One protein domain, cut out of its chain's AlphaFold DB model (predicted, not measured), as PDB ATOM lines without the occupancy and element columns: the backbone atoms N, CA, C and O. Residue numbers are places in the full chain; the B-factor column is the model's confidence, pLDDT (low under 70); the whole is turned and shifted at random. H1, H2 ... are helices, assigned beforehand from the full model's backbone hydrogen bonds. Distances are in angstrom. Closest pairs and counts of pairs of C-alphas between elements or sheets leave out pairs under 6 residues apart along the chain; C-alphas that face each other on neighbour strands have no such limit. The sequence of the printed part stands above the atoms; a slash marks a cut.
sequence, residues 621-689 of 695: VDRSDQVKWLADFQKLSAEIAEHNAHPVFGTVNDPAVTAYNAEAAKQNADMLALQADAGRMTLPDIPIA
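Overview. This is residues 621 to 689 of the 695 residues of an uncharacterized protein of Mycobacteroides sp. H072 (UniProt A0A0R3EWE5). Two long helices, H1 and then H2, lie side by side as a helical hairpin, with a loop at one end and a short tail after H2 at the other. The 69 printed residues hold no named strand, and the class is all helix. The outline is a rod, 47 by 20 by 19 A, loose, with a radius of gyration of the C-alphas of 15.1 A.

Along the chain. Find C-alpha 623 at (316.147, -49.480, 60.670); from there H1, residues 623 to 645, runs 32.9 A. Nine residues on, H2, residues 655 to 680, begins and runs 37.7 A to C-alpha 680 at (307.843, -56.676, 52.512).

Arrangement. Look at the C-alphas of Ile 640 and Gln 667, the closest of H1 and H2, 6.8 A apart. The helices touch and run opposite ways at a shallow tilt of 25 degrees. In H1 and H2 every backbone O i to N i+4 pair is within hydrogen-bond range.

Size, cuts and confidence. The C-alphas farthest apart, those of Val 621 and Thr 651, stand at 47.7 A. The printed part has no cut, and its link from H1 to H2 is short. Look for pLDDT under 70 at residues 621 to 624, 652, 679 and 681 to 689.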
ATOM      1  N   VAL A 621     318.320 -55.003  56.639       46.50
ATOM      2  CA  VAL A 621     317.107 -54.519  55.967       46.50
ATOM      3  C   VAL A 621     316.119 -54.013  57.020       46.50
ATOM      4  O   VAL A 621     315.337 -54.771  57.579       46.50
ATOM      5  N   ASP A 622     315.995 -52.740  57.326       55.53
ATOM      6  CA  ASP A 622     316.950 -51.679  57.608       55.53
ATOM      7  C   ASP A 622     316.170 -50.808  58.613       55.53
ATOM      8  O   ASP A 622     314.978 -50.535  58.429       55.53
ATOM      9  N   ARG A 623     316.805 -50.384  59.711       57.06
ATOM     10  CA  ARG A 623     316.147 -49.480  60.670       57.06
ATOM     11  C   ARG A 623     315.838 -48.123  60.048       57.06
ATOM     12  O   ARG A 623     314.918 -47.464  60.529       57.06
ATOM     13  N   SER A 624     316.593 -47.699  59.032       64.00
ATOM     14  CA  SER A 624     316.331 -46.447  58.326       64.00
ATOM     15  C   SER A 624     315.073 -46.556  57.458       64.00
ATOM     16  O   SER A 624     314.187 -45.715  57.612       64.00
ATOM     17  N   ASP A 625     314.909 -47.643  56.696       73.62
ATOM     18  CA  ASP A 625     313.681 -47.929  55.938       73.62
ATOM     19  C   ASP A 625     312.443 -48.052  56.838       73.62
ATOM     20  O   ASP A 625     311.415 -47.443  56.546       73.62
ATOM     21  N   GLN A 626     312.528 -48.753  57.976       73.69
ATOM     22  CA  GLN A 626     311.392 -48.867  58.909       73.69
ATOM     23  C   GLN A 626     311.010 -47.517  59.549       73.69
ATOM     24  O   GLN A 626     309.826 -47.221  59.728       73.69
ATOM     25  N   VAL A 627     311.995 -46.674  59.886       78.75
ATOM     26  CA  VAL A 627     311.749 -45.321  60.419       78.75
ATOM     27  C   VAL A 627     311.211 -44.386  59.334       78.75
ATOM     28  O   VAL A 627     310.305 -43.598  59.615       78.75
ATOM     29  N   LYS A 628     311.710 -44.492  58.098       83.88
ATOM     30  CA  LYS A 628     311.188 -43.761  56.939       83.88
ATOM     31  C   LYS A 628     309.739 -44.151  56.656       83.88
ATOM     32  O   LYS A 628     308.894 -43.264  56.592       83.88
ATOM     33  N   TRP A 629     309.444 -45.447  56.576       88.81
ATOM     34  CA  TRP A 629     308.093 -45.973  56.382       88.81
ATOM     35  C   TRP A 629     307.122 -45.435  57.441       88.81
ATOM     36  O   TRP A 629     306.043 -44.947  57.105       88.81
ATOM     37  N   LEU A 630     307.527 -45.432  58.718       84.50
ATOM     38  CA  LEU A 630     306.699 -44.905  59.805       84.50
ATOM     39  C   LEU A 630     306.475 -43.386  59.688       84.50
ATOM     40  O   LEU A 630     305.381 -42.909  59.991       84.50
ATOM     41  N   ALA A 631     307.479 -42.629  59.239       83.75
ATOM     42  CA  ALA A 631     307.358 -41.190  59.007       83.75
ATOM     43  C   ALA A 631     306.457 -40.868  57.799       83.75
ATOM     44  O   ALA A 631     305.601 -39.989  57.900       83.75
ATOM     45  N   ASP A 632     306.593 -41.604  56.692       86.31
ATOM     46  CA  ASP A 632     305.733 -41.474  55.511       86.31
ATOM     47  C   ASP A 632     304.272 -41.830  55.855       86.31
ATOM     48  O   ASP A 632     303.349 -41.112  55.473       86.31
ATOM     49  N   PHE A 633     304.055 -42.880  56.656       88.69
ATOM     50  CA  PHE A 633     302.738 -43.289  57.154       88.69
ATOM     51  C   PHE A 633     302.102 -42.249  58.093       88.69
ATOM     52  O   PHE A 633     300.917 -41.930  57.959       88.69
ATOM     53  N   GLN A 634     302.874 -41.670  59.021       84.25
ATOM     54  CA  GLN A 634     302.400 -40.581  59.888       84.25
ATOM     55  C   GLN A 634     302.086 -39.305  59.095       84.25
ATOM     56  O   GLN A 634     301.105 -38.623  59.391       84.25
ATOM     57  N   LYS A 635     302.874 -39.003  58.058       89.94
ATOM     58  CA  LYS A 635     302.616 -37.885  57.145       89.94
ATOM     59  C   LYS A 635     301.326 -38.102  56.348       89.94
ATOM     60  O   LYS A 635     300.455 -37.238  56.372       89.94
ATOM     61  N   LEU A 636     301.172 -39.255  55.696       88.06
ATOM     62  CA  LEU A 636     300.001 -39.543  54.865       88.06
ATOM     63  C   LEU A 636     298.706 -39.613  55.689       88.06
ATOM     64  O   LEU A 636     297.676 -39.102  55.259       88.06
ATOM     65  N   SER A 637     298.745 -40.190  56.894       81.12
ATOM     66  CA  SER A 637     297.573 -40.206  57.784       81.12
ATOM     67  C   SER A 637     297.174 -38.808  58.275       81.12
ATOM     68  O   SER A 637     295.980 -38.546  58.425       81.12
ATOM     69  N   ALA A 638     298.125 -37.880  58.439       83.38
ATOM     70  CA  ALA A 638     297.820 -36.468  58.679       83.38
ATOM     71  C   ALA A 638     297.219 -35.777  57.436       83.38
ATOM     72  O   ALA A 638     296.224 -35.070  57.564       83.38
ATOM     73  N   GLU A 639     297.756 -36.033  56.238       84.75
ATOM     74  CA  GLU A 639     297.239 -35.482  54.970       84.75
ATOM     75  C   GLU A 639     295.819 -35.992  54.645       84.75
ATOM     76  O   GLU A 639     294.988 -35.232  54.144       84.75
ATOM     77  N   ILE A 640     295.498 -37.243  54.998       82.50
ATOM     78  CA  ILE A 640     294.141 -37.812  54.925       82.50
ATOM     79  C   ILE A 640     293.212 -37.172  55.971       82.50
ATOM     80  O   ILE A 640     292.043 -36.907  55.682       82.50
ATOM     81  N   ALA A 641     293.697 -36.910  57.188       79.81
ATOM     82  CA  ALA A 641     292.901 -36.252  58.225       79.81
ATOM     83  C   ALA A 641     292.578 -34.788  57.868       79.81
ATOM     84  O   ALA A 641     291.442 -34.353  58.054       79.81
ATOM     85  N   GLU A 642     293.540 -34.047  57.309       82.56
ATOM     86  CA  GLU A 642     293.343 -32.674  56.824       82.56
ATOM     87  C   GLU A 642     292.394 -32.628  55.616       82.56
ATOM     88  O   GLU A 642     291.480 -31.805  55.583       82.56
ATOM     89  N   HIS A 643     292.534 -33.565  54.672       80.88
ATOM     90  CA  HIS A 643     291.623 -33.701  53.535       80.88
ATOM     91  C   HIS A 643     290.168 -33.927  53.989       80.88
ATOM     92  O   HIS A 643     289.269 -33.181  53.601       80.88
ATOM     93  N   ASN A 644     289.943 -34.887  54.892       79.69
ATOM     94  CA  ASN A 644     288.610 -35.182  55.434       79.69
ATOM     95  C   ASN A 644     288.043 -34.070  56.341       79.69
ATOM     96  O   ASN A 644     286.828 -33.996  56.519       79.69
ATOM     97  N   ALA A 645     288.886 -33.192  56.897       81.31
ATOM     98  CA  ALA A 645     288.449 -32.015  57.654       81.31
ATOM     99  C   ALA A 645     287.934 -30.868  56.756       81.31
ATOM    100  O   ALA A 645     287.285 -29.944  57.253       81.31
ATOM    101  N   HIS A 646     288.179 -30.934  55.442       79.56
ATOM    102  CA  HIS A 646     287.776 -29.925  54.460       79.56
ATOM    103  C   HIS A 646     286.885 -30.498  53.333       79.56
ATOM    104  O   HIS A 646     287.221 -30.362  52.155       79.56
ATOM    105  N   PRO A 647     285.726 -31.110  53.662       75.12
ATOM    106  CA  PRO A 647     284.843 -31.725  52.676       75.12
ATOM    107  C   PRO A 647     284.271 -30.694  51.694       75.12
ATOM    108  O   PRO A 647     283.647 -29.704  52.090       75.12
ATOM    109  N   VAL A 648     284.445 -30.950  50.396       79.06
ATOM    110  CA  VAL A 648     283.899 -30.112  49.320       79.06
ATOM    111  C   VAL A 648     282.507 -30.609  48.929       79.06
ATOM    112  O   VAL A 648     282.347 -31.719  48.424       79.06
ATOM    113  N   PHE A 649     281.489 -29.771  49.132       74.62
ATOM    114  CA  PHE A 649     280.099 -30.079  48.786       74.62
ATOM    115  C   PHE A 649     279.708 -29.449  47.444       74.62
ATOM    116  O   PHE A 649     279.772 -28.233  47.284       74.62
ATOM    117  N   GLY A 650     279.248 -30.269  46.500       74.81
ATOM    118  CA  GLY A 650     278.809 -29.833  45.174       74.81
ATOM    119  C   GLY A 650     278.216 -30.987  44.363       74.81
ATOM    120  O   GLY A 650     278.026 -32.089  44.877       74.81
ATOM    121  N   THR A 651     277.916 -30.743  43.086       70.06
ATOM    122  CA  THR A 651     277.524 -31.826  42.160       70.06
ATOM    123  C   THR A 651     278.756 -32.561  41.628       70.06
ATOM    124  O   THR A 651     279.852 -32.012  41.641       70.06
ATOM    125  N   VAL A 652     278.591 -33.781  41.106       63.12
ATOM    126  CA  VAL A 652     279.709 -34.590  40.565       63.12
ATOM    127  C   VAL A 652     280.449 -33.886  39.413       63.12
ATOM    128  O   VAL A 652     281.635 -34.119  39.218       63.12
ATOM    129  N   ASN A 653     279.776 -32.978  38.697       73.75
ATOM    130  CA  ASN A 653     280.350 -32.190  37.600       73.75
ATOM    131  C   ASN A 653     281.092 -30.921  38.073       73.75
ATOM    132  O   ASN A 653     281.565 -30.145  37.243       73.75
ATOM    133  N   ASP A 654     281.159 -30.665  39.382       83.00
ATOM    134  CA  ASP A 654     281.892 -29.528  39.936       83.00
ATOM    135  C   ASP A 654     283.410 -29.815  39.904       83.00
ATOM    136  O   ASP A 654     283.849 -30.865  40.396       83.00
ATOM    137  N   PRO A 655     284.249 -28.920  39.344       82.19
ATOM    138  CA  PRO A 655     285.692 -29.133  39.290       82.19
ATOM    139  C   PRO A 655     286.342 -29.206  40.680       82.19
ATOM    140  O   PRO A 655     287.351 -29.893  40.826       82.19
ATOM    141  N   ALA A 656     285.774 -28.567  41.709       77.38
ATOM    142  CA  ALA A 656     286.283 -28.654  43.077       77.38
ATOM    143  C   ALA A 656     285.983 -30.026  43.708       77.38
ATOM    144  O   ALA A 656     286.864 -30.615  44.330       77.38
ATOM    145  N   VAL A 657     284.783 -30.578  43.483       78.81
ATOM    146  CA  VAL A 657     284.429 -31.953  43.900       78.81
ATOM    147  C   VAL A 657     285.267 -32.982  43.135       78.81
ATOM    148  O   VAL A 657     285.750 -33.953  43.714       78.81
ATOM    149  N   THR A 658     285.505 -32.745  41.843       80.69
ATOM    150  CA  THR A 658     286.364 -33.600  41.009       80.69
ATOM    151  C   THR A 658     287.809 -33.608  41.519       80.69
ATOM    152  O   THR A 658     288.398 -34.678  41.669       80.69
ATOM    153  N   ALA A 659     288.371 -32.437  41.841       83.06
ATOM    154  CA  ALA A 659     289.721 -32.315  42.395       83.06
ATOM    155  C   ALA A 659     289.845 -32.942  43.796       83.06
ATOM    156  O   ALA A 659     290.826 -33.636  44.065       83.06
ATOM    157  N   TYR A 660     288.838 -32.760  44.657       85.31
ATOM    158  CA  TYR A 660     288.756 -33.406  45.970       85.31
ATOM    159  C   TYR A 660     288.806 -34.937  45.832       85.31
ATOM    160  O   TYR A 660     289.699 -35.585  46.375       85.31
ATOM    161  N   ASN A 661     287.932 -35.515  45.003       83.50
ATOM    162  CA  ASN A 661     287.891 -36.961  44.768       83.50
ATOM    163  C   ASN A 661     289.183 -37.509  44.128       83.50
ATOM    164  O   ASN A 661     289.576 -38.640  44.416       83.50
ATOM    165  N   ALA A 662     289.862 -36.726  43.283       84.44
ATOM    166  CA  ALA A 662     291.135 -37.119  42.678       84.44
ATOM    167  C   ALA A 662     292.280 -37.193  43.707       84.44
ATOM    168  O   ALA A 662     293.057 -38.150  43.690       84.44
ATOM    169  N   GLU A 663     292.365 -36.231  44.631       84.44
ATOM    170  CA  GLU A 663     293.357 -36.270  45.712       84.44
ATOM    171  C   GLU A 663     293.037 -37.389  46.719       84.44
ATOM    172  O   GLU A 663     293.941 -38.134  47.094       84.44
ATOM    173  N   ALA A 664     291.759 -37.620  47.050       82.75
ATOM    174  CA  ALA A 664     291.339 -38.775  47.849       82.75
ATOM    175  C   ALA A 664     291.756 -40.115  47.210       82.75
ATOM    176  O   ALA A 664     292.238 -41.020  47.896       82.75
ATOM    177  N   ALA A 665     291.596 -40.262  45.889       81.25
ATOM    178  CA  ALA A 665     292.010 -41.465  45.166       81.25
ATOM    179  C   ALA A 665     293.537 -41.668  45.204       81.25
ATOM    180  O   ALA A 665     294.000 -42.793  45.401       81.25
ATOM    181  N   LYS A 666     294.310 -40.582  45.081       86.44
ATOM    182  CA  LYS A 666     295.775 -40.586  45.209       86.44
ATOM    183  C   LYS A 666     296.229 -40.976  46.621       86.44
ATOM    184  O   LYS A 666     296.995 -41.925  46.756       86.44
ATOM    185  N   GLN A 667     295.685 -40.348  47.664       86.31
ATOM    186  CA  GLN A 667     296.005 -40.683  49.059       86.31
ATOM    187  C   GLN A 667     295.710 -42.159  49.394       86.31
ATOM    188  O   GLN A 667     296.482 -42.807  50.101       86.31
ATOM    189  N   ASN A 668     294.629 -42.726  48.846       79.38
ATOM    190  CA  ASN A 668     294.326 -44.154  48.990       79.38
ATOM    191  C   ASN A 668     295.332 -45.062  48.255       79.38
ATOM    192  O   ASN A 668     295.660 -46.136  48.760       79.38
ATOM    193  N   ALA A 669     295.844 -44.649  47.091       80.50
ATOM    194  CA  ALA A 669     296.883 -45.389  46.372       80.50
ATOM    195  C   ALA A 669     298.231 -45.359  47.117       80.50
ATOM    196  O   ALA A 669     298.866 -46.405  47.267       80.50
ATOM    197  N   ASP A 670     298.620 -44.199  47.653       83.88
ATOM    198  CA  ASP A 670     299.836 -44.036  48.462       83.88
ATOM    199  C   ASP A 670     299.761 -44.874  49.759       83.88
ATOM    200  O   ASP A 670     300.738 -45.511  50.164       83.88
ATOM    201  N   MET A 671     298.574 -44.975  50.371       84.62
ATOM    202  CA  MET A 671     298.334 -45.830  51.541       84.62
ATOM    203  C   MET A 671     298.446 -47.323  51.197       84.62
ATOM    204  O   MET A 671     299.017 -48.089  51.975       84.62
ATOM    205  N   LEU A 672     297.945 -47.743  50.030       76.88
ATOM    206  CA  LEU A 672     298.071 -49.123  49.555       76.88
ATOM    207  C   LEU A 672     299.539 -49.490  49.261       76.88
ATOM    208  O   LEU A 672     299.965 -50.606  49.561       76.88
ATOM    209  N   ALA A 673     300.324 -48.550  48.723       78.62
ATOM    210  CA  ALA A 673     301.759 -48.731  48.506       78.62
ATOM    211  C   ALA A 673     302.511 -48.928  49.836       78.62
ATOM    212  O   ALA A 673     303.241 -49.908  49.987       78.62
ATOM    213  N   LEU A 674     302.251 -48.078  50.838       81.38
ATOM    214  CA  LEU A 674     302.825 -48.240  52.179       81.38
ATOM    215  C   LEU A 674     302.416 -49.571  52.836       81.38
ATOM    216  O   LEU A 674     303.248 -50.201  53.486       81.38
ATOM    217  N   GLN A 675     301.182 -50.049  52.649       77.81
ATOM    218  CA  GLN A 675     300.770 -51.374  53.140       77.81
ATOM    219  C   GLN A 675     301.525 -52.520  52.444       77.81
ATOM    220  O   GLN A 675     301.938 -53.476  53.106       77.81
ATOM    221  N   ALA A 676     301.761 -52.421  51.131       73.75
ATOM    222  CA  ALA A 676     302.543 -53.411  50.389       73.75
ATOM    223  C   ALA A 676     304.015 -53.457  50.845       73.75
ATOM    224  O   ALA A 676     304.585 -54.544  50.975       73.75
ATOM    225  N   ASP A 677     304.617 -52.303  51.143       75.88
ATOM    226  CA  ASP A 677     305.987 -52.234  51.662       75.88
ATOM    227  C   ASP A 677     306.093 -52.674  53.132       75.88
ATOM    228  O   ASP A 677     307.053 -53.359  53.484       75.88
ATOM    229  N   ALA A 678     305.075 -52.435  53.967       74.81
ATOM    230  CA  ALA A 678     305.027 -52.982  55.329       74.81
ATOM    231  C   ALA A 678     305.091 -54.522  55.338       74.81
ATOM    232  O   ALA A 678     305.854 -55.116  56.106       74.81
ATOM    233  N   GLY A 679     304.346 -55.164  54.427       69.81
ATOM    234  CA  GLY A 679     304.375 -56.616  54.233       69.81
ATOM    235  C   GLY A 679     305.727 -57.143  53.734       69.81
ATOM    236  O   GLY A 679     306.132 -58.240  54.112       69.81
ATOM    237  N   ARG A 680     306.467 -56.352  52.943       70.94
ATOM    238  CA  ARG A 680     307.843 -56.676  52.512       70.94
ATOM    239  C   ARG A 680     308.861 -56.535  53.642       70.94
ATOM    240  O   ARG A 680     309.782 -57.340  53.720       70.94
ATOM    241  N   MET A 681     308.679 -55.558  54.531       67.88
ATOM    242  CA  MET A 681     309.540 -55.331  55.701       67.88
ATOM    243  C   MET A 681     309.287 -56.326  56.849       67.88
ATOM    244  O   MET A 681     309.953 -56.251  57.881       67.88
ATOM    245  N   THR A 682     308.345 -57.267  56.695       60.22
ATOM    246  CA  THR A 682     307.926 -58.253  57.717       60.22
ATOM    247  C   THR A 682     307.558 -57.638  59.076       60.22
ATOM    248  O   THR A 682     307.699 -58.270  60.126       60.22
ATOM    249  N   LEU A 683     307.066 -56.395  59.061       58.41
ATOM    250  CA  LEU A 683     306.580 -55.708  60.254       58.41
ATOM    251  C   LEU A 683     305.353 -56.458  60.812       58.41
ATOM    252  O   LEU A 683     304.406 -56.694  60.058       58.41
ATOM    253  N   PRO A 684     305.332 -56.841  62.104       44.88
ATOM    254  CA  PRO A 684     304.151 -57.449  62.712       44.88
ATOM    255  C   PRO A 684     303.004 -56.433  62.766       44.88
ATOM    256  O   PRO A 684     303.264 -55.240  62.933       44.88
ATOM    257  N   ASP A 685     301.758 -56.911  62.665       46.50
ATOM    258  CA  ASP A 685     300.543 -56.087  62.586       46.50
ATOM    259  C   ASP A 685     300.539 -54.935  63.606       46.50
ATOM    260  O   ASP A 685     300.275 -55.119  64.800       46.50
ATOM    261  N   ILE A 686     300.821 -53.721  63.125       43.06
ATOM    262  CA  ILE A 686     300.774 -52.513  63.949       43.06
ATOM    263  C   ILE A 686     299.305 -52.303  64.341       43.06
ATOM    264  O   ILE A 686     298.448 -52.226  63.458       43.06
ATOM    265  N   PRO A 687     298.971 -52.229  65.644       40.22
ATOM    266  CA  PRO A 687     297.589 -52.342  66.088       40.22
ATOM    267  C   PRO A 687     296.721 -51.186  65.573       40.22
ATOM    268  O   PRO A 687     296.777 -50.059  66.070       40.22
ATOM    269  N   ILE A 688     295.828 -51.521  64.635       40.56
ATOM    270  CA  ILE A 688     294.840 -50.634  63.988       40.56
ATOM    271  C   ILE A 688     293.886 -49.964  65.007       40.56
ATOM    272  O   ILE A 688     293.211 -48.989  64.690       40.56
ATOM    273  N   ALA A 689     293.911 -50.395  66.273       34.78
ATOM    274  CA  ALA A 689     293.261 -49.751  67.417       34.78
ATOM    275  C   ALA A 689     293.580 -48.246  67.592       34.78
ATOM    276  O   ALA A 689     292.813 -47.548  68.252       34.78
TER     277      ALA A 689